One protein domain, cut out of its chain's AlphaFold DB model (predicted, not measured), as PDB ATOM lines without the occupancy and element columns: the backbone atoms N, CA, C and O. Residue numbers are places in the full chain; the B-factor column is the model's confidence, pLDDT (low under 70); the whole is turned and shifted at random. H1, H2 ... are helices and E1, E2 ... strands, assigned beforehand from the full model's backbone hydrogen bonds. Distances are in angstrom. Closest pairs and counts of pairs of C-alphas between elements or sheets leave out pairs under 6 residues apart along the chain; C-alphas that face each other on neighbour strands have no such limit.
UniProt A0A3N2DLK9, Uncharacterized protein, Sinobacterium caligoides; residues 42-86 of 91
ATOM      1  N   TYR A  42     163.888 324.789 298.747       95.50
ATOM      2  CA  TYR A  42     164.549 326.095 298.779       95.50
ATOM      3  C   TYR A  42     164.178 326.995 297.591       95.50
ATOM      4  O   TYR A  42     164.243 328.217 297.714       95.50
ATOM      5  N   LEU A  43     163.742 326.421 296.461       96.12
ATOM      6  CA  LEU A  43     163.306 327.190 295.291       96.12
ATOM      7  C   LEU A  43     162.038 328.008 295.559       96.12
ATOM      8  O   LEU A  43     161.770 328.963 294.832       96.12
ATOM      9  N   GLN A  44     161.284 327.667 296.605       96.12
ATOM     10  CA  GLN A  44     160.092 328.396 297.037       96.12
ATOM     11  C   GLN A  44     160.408 329.519 298.042       96.12
ATOM     12  O   GLN A  44     159.530 330.320 298.365       96.12
ATOM     13  N   ILE A  45     161.645 329.611 298.547       97.38
ATOM     14  CA  ILE A  45     162.050 330.630 299.522       97.38
ATOM     15  C   ILE A  45     162.423 331.927 298.784       97.38
ATOM     16  O   ILE A  45     163.327 331.917 297.953       97.38
ATOM     17  N   PRO A  46     161.798 333.082 299.074       98.00
ATOM     18  CA  PRO A  46     162.151 334.340 298.415       98.00
ATOM     19  C   PRO A  46     163.634 334.687 298.584       98.00
ATOM     20  O   PRO A  46     164.183 334.535 299.674       98.00
ATOM     21  N   ASN A  47     164.277 335.192 297.528       98.12
ATOM     22  CA  ASN A  47     165.672 335.657 297.552       98.12
ATOM     23  C   ASN A  47     166.691 334.614 298.058       98.12
ATOM     24  O   ASN A  47     167.743 334.970 298.579       98.12
ATOM     25  N   TRP A  48     166.413 333.316 297.898       97.56
ATOM     26  CA  TRP A  48     167.328 332.248 298.325       97.56
ATOM     27  C   TRP A  48     168.724 332.361 297.688       97.56
ATOM     28  O   TRP A  48     169.720 331.996 298.307       97.56
ATOM     29  N   LYS A  49     168.817 332.913 296.470       97.62
ATOM     30  CA  LYS A  49     170.085 333.121 295.750       97.62
ATOM     31  C   LYS A  49     171.022 334.109 296.439       97.62
ATOM     32  O   LYS A  49     172.227 333.993 296.277       97.62
ATOM     33  N   ASP A  50     170.481 335.051 297.208       98.12
ATOM     34  CA  ASP A  50     171.285 335.998 297.986       98.12
ATOM     35  C   ASP A  50     171.883 335.357 299.244       98.12
ATOM     36  O   ASP A  50     172.750 335.936 299.891       98.12
ATOM     37  N   CYS A  51     171.396 334.171 299.606       97.94
ATOM     38  CA  CYS A  51     171.758 333.451 300.816       97.94
ATOM     39  C   CYS A  51     172.690 332.269 300.551       97.94
ATOM     40  O   CYS A  51     173.522 331.955 301.398       97.94
ATOM     41  N   LEU A  52     172.527 331.595 299.412       97.25
ATOM     42  CA  LEU A  52     173.248 330.369 299.096       97.25
ATOM     43  C   LEU A  52     174.502 330.638 298.268       97.25
ATOM     44  O   LEU A  52     174.510 331.476 297.369       97.25
ATOM     45  N   SER A  53     175.538 329.857 298.545       96.69
ATOM     46  CA  SER A  53     176.737 329.767 297.718       96.69
ATOM     47  C   SER A  53     176.584 328.651 296.691       96.69
ATOM     48  O   SER A  53     175.655 327.843 296.752       96.69
ATOM     49  N   THR A  54     177.510 328.605 295.739       96.44
ATOM     50  CA  THR A  54     177.580 327.543 294.739       96.44
ATOM     51  C   THR A  54     178.897 326.789 294.881       96.44
ATOM     52  O   THR A  54     179.960 327.405 294.916       96.44
ATOM     53  N   GLU A  55     178.822 325.464 294.948       95.81
ATOM     54  CA  GLU A  55     179.966 324.555 294.991       95.81
ATOM     55  C   GLU A  55     180.100 323.828 293.646       95.81
ATOM     56  O   GLU A  55     179.108 323.419 293.040       95.81
ATOM     57  N   ASN A  56     181.332 323.689 293.150       96.12
ATOM     58  CA  ASN A  56     181.614 322.946 291.926       96.12
ATOM     59  C   ASN A  56     181.843 321.464 292.254       96.12
ATOM     60  O   ASN A  56     182.798 321.121 292.944       96.12
ATOM     61  N   MET A  57     181.003 320.595 291.694       95.19
ATOM     62  CA  MET A  57     181.025 319.141 291.883       95.19
ATOM     63  C   MET A  57     181.740 318.405 290.731       95.19
ATOM     64  O   MET A  57     181.554 317.207 290.521       95.19
ATOM     65  N   GLY A  58     182.538 319.123 289.938       95.62
ATOM     66  CA  GLY A  58     183.267 318.630 288.771       95.62
ATOM     67  C   GLY A  58     182.481 318.797 287.472       95.62
ATOM     68  O   GLY A  58     182.885 319.565 286.602       95.62
ATOM     69  N   SER A  59     181.363 318.080 287.325       96.50
ATOM     70  CA  SER A  59     180.530 318.106 286.105       96.50
ATOM     71  C   SER A  59     179.289 318.997 286.204       96.50
ATOM     72  O   SER A  59     178.658 319.284 285.188       96.50
ATOM     73  N   PHE A  60     178.935 319.439 287.408       94.06
ATOM     74  CA  PHE A  60     177.828 320.350 287.679       94.06
ATOM     75  C   PHE A  60     178.157 321.223 288.887       94.06
ATOM     76  O   PHE A  60     179.159 321.013 289.572       94.06
ATOM     77  N   SER A  61     177.311 322.212 289.151       95.75
ATOM     78  CA  SER A  61     177.406 323.020 290.360       95.75
ATOM     79  C   SER A  61     176.141 322.888 291.190       95.75
ATOM     80  O   SER A  61     175.042 322.804 290.639       95.75
ATOM     81  N   GLU A  62     176.296 322.872 292.507       94.94
ATOM     82  CA  GLU A  62     175.195 322.760 293.458       94.94
ATOM     83  C   GLU A  62     175.104 323.988 294.353       94.94
ATOM     84  O   GLU A  62     176.101 324.657 294.613       94.94
ATOM     85  N   TYR A  63     173.895 324.290 294.822       97.25
ATOM     86  CA  TYR A  63     173.689 325.325 295.826       97.25
ATOM     87  C   TYR A  63     173.827 324.744 297.230       97.25
ATOM     88  O   TYR A  63     173.258 323.696 297.534       97.25
ATOM     89  N   CYS A  64     174.535 325.460 298.094       97.12
ATOM     90  CA  CYS A  64     174.842 325.036 299.454       97.12
ATOM     91  C   CYS A  64     174.867 326.232 300.416       97.12
ATOM     92  O   CYS A  64     174.986 327.393 300.011       97.12
ATOM     93  N   MET A  65     174.722 325.951 301.709       97.44
ATOM     94  CA  MET A  65     174.867 326.947 302.767       97.44
ATOM     95  C   MET A  65     176.334 327.378 302.881       97.44
ATOM     96  O   MET A  65     177.206 326.512 302.994       97.44
ATOM     97  N   PRO A  66     176.624 328.690 302.895       96.25
ATOM     98  CA  PRO A  66     177.954 329.198 303.212       96.25
ATOM     99  C   PRO A  66     178.453 328.670 304.567       96.25
ATOM    100  O   PRO A  66     177.675 328.564 305.514       96.25
ATOM    101  N   THR A  67     179.749 328.365 304.672       94.31
ATOM    102  CA  THR A  67     180.387 327.854 305.904       94.31
ATOM    103  C   THR A  67     180.802 328.944 306.887       94.31
ATOM    104  O   THR A  67     181.136 328.641 308.030       94.31
ATOM    105  N   THR A  68     180.807 330.199 306.445       89.00
ATOM    106  CA  THR A  68     181.135 331.361 307.267       89.00
ATOM    107  C   THR A  68     179.867 331.906 307.926       89.00
ATOM    108  O   THR A  68     179.298 331.266 308.805       89.00
ATOM    109  N   ASP A  69     179.384 333.060 307.476       93.00
ATOM    110  CA  ASP A  69     178.254 333.777 308.054       93.00
ATOM    111  C   ASP A  69     177.164 334.031 307.008       93.00
ATOM    112  O   ASP A  69     177.380 333.919 305.798       93.00
ATOM    113  N   LYS A  70     175.974 334.425 307.482       96.56
ATOM    114  CA  LYS A  70     174.876 334.873 306.617       96.56
ATOM    115  C   LYS A  70     175.358 336.029 305.721       96.56
ATOM    116  O   LYS A  70     175.755 337.063 306.266       96.56
ATOM    117  N   PRO A  71     175.218 335.942 304.386       97.12
ATOM    118  CA  PRO A  71     175.541 337.054 303.499       97.12
ATOM    119  C   PRO A  71     174.772 338.338 303.852       97.12
ATOM    120  O   PRO A  71     173.637 338.304 304.347       97.12
ATOM    121  N   ALA A  72     175.379 339.497 303.587       97.12
ATOM    122  CA  ALA A  72     174.793 340.796 303.926       97.12
ATOM    123  C   ALA A  72     173.483 341.066 303.165       97.12
ATOM    124  O   ALA A  72     172.522 341.572 303.743       97.12
ATOM    125  N   ASN A  73     173.430 340.675 301.890       96.81
ATOM    126  CA  ASN A  73     172.265 340.781 301.009       96.81
ATOM    127  C   ASN A  73     171.182 339.728 301.293       96.81
ATOM    128  O   ASN A  73     170.053 339.895 300.840       96.81
ATOM    129  N   CYS A  74     171.482 338.676 302.058       98.06
ATOM    130  CA  CYS A  74     170.506 337.645 302.386       98.06
ATOM    131  C   CYS A  74     169.459 338.157 303.397       98.06
ATOM    132  O   CYS A  74     169.827 338.522 304.528       98.06
ATOM    133  N   PRO A  75     168.151 338.137 303.069       98.38
ATOM    134  CA  PRO A  75     167.106 338.493 304.023       98.38
ATOM    135  C   PRO A  75     167.074 337.528 305.210       98.38
ATOM    136  O   PRO A  75     167.148 336.311 305.036       98.38
ATOM    137  N   GLN A  76     166.897 338.063 306.421       98.00
ATOM    138  CA  GLN A  76     166.910 337.260 307.650       98.00
ATOM    139  C   GLN A  76     165.860 336.135 307.624       98.00
ATOM    140  O   GLN A  76     166.186 334.985 307.887       98.00
ATOM    141  N   ALA A  77     164.629 336.443 307.206       98.00
ATOM    142  CA  ALA A  77     163.556 335.453 307.117       98.00
ATOM    143  C   ALA A  77     163.869 334.309 306.133       98.00
ATOM    144  O   ALA A  77     163.512 333.160 306.385       98.00
ATOM    145  N   SER A  78     164.544 334.607 305.019       98.25
ATOM    146  CA  SER A  78     164.958 333.593 304.045       98.25
ATOM    147  C   SER A  78     166.072 332.715 304.605       98.25
ATOM    148  O   SER A  78     166.008 331.497 304.473       98.25
ATOM    149  N   TRP A  79     167.053 333.318 305.283       97.75
ATOM    150  CA  TRP A  79     168.122 332.591 305.969       97.75
ATOM    151  C   TRP A  79     167.589 331.613 307.015       97.75
ATOM    152  O   TRP A  79     168.041 330.473 307.092       97.75
ATOM    153  N   ASP A  80     166.618 332.049 307.815       97.12
ATOM    154  CA  ASP A  80     166.035 331.215 308.862       97.12
ATOM    155  C   ASP A  80     165.290 330.012 308.269       97.12
ATOM    156  O   ASP A  80     165.577 328.881 308.660       97.12
ATOM    157  N   LYS A  81     164.479 330.217 307.223       97.69
ATOM    158  CA  LYS A  81     163.833 329.116 306.486       97.69
ATOM    159  C   LYS A  81     164.834 328.151 305.847       97.69
ATOM    160  O   LYS A  81     164.642 326.941 305.905       97.69
ATOM    161  N   LEU A  82     165.918 328.660 305.256       97.12
ATOM    162  CA  LEU A  82     166.960 327.820 304.649       97.12
ATOM    163  C   LEU A  82     167.648 326.911 305.683       97.12
ATOM    164  O   LEU A  82     167.996 325.772 305.366       97.12
ATOM    165  N   LYS A  83     167.808 327.380 306.929       95.12
ATOM    166  CA  LYS A  83     168.310 326.554 308.041       95.12
ATOM    167  C   LYS A  83     167.291 325.511 308.499       95.12
ATOM    168  O   LYS A  83     167.687 324.391 308.819       95.12
ATOM    169  N   GLU A  84     166.003 325.852 308.534       96.88
ATOM    170  CA  GLU A  84     164.929 324.928 308.935       96.88
ATOM    171  C   GLU A  84     164.864 323.695 308.025       96.88
ATOM    172  O   GLU A  84     164.755 322.572 308.518       96.88
ATOM    173  N   ILE A  85     165.035 323.890 306.713       94.75
ATOM    174  CA  ILE A  85     165.042 322.803 305.719       94.75
ATOM    175  C   ILE A  85     166.384 322.050 305.635       94.75
ATOM    176  O   ILE A  85     166.552 321.185 304.780       94.75
ATOM    177  N   LYS A  86     167.345 322.354 306.526       91.06
ATOM    178  CA  LYS A  86     168.637 321.653 306.679       91.06
ATOM    179  C   LYS A  86     169.433 321.516 305.375       91.06
ATOM    180  O   LYS A  86     169.927 320.439 305.044       91.06
TER     181      LYS A  86
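What this domain is: This is residues 42 to 86 of the 91 residues of an uncharacterized protein of Sinobacterium caligoides (UniProt A0A3N2DLK9). There is little regular structure here: a two-stranded hairpin, E1 and E2, whose tip at residues 56 to 61 stands free at one end, and a short helix, H1, toward the other end, with loops making up much of the rest. The printed part has 45 residues, of which 17 are in named elements, in the order E1, E2, H1; the class is mixed, and the two strands are antiparallel. It is compact, with a radius of gyration of the C-alphas of 10.6 A and spans of 32 by 22 by 17 A.

How they stand to each other: Go first to E1, residues 53 to 56, and E2, residues 61 to 64, a hairpin with a tight link and 144 degrees between directions. Look there for N 55 and O 62, 2.9 A apart, within hydrogen-bond range. H1, residues 76 to 84, is apart from E1; every O i to N i+4 pair in H1 is within hydrogen-bond range.

Where its parts are: Find C-alpha 53 at (176.737, 329.767, 297.718), where E1 begins its 10.2 A; E2 spans 9.7 A. H1 runs 12.6 A to C-alpha 84 at (164.929, 324.928, 308.935).

The domain as a whole: The farthest C-alphas, Ser 59 and Ala 77, are 32.1 A apart. The link from E2 to H1 is long. The printed part has no cut, and no printed residue is under 70 in pLDDT.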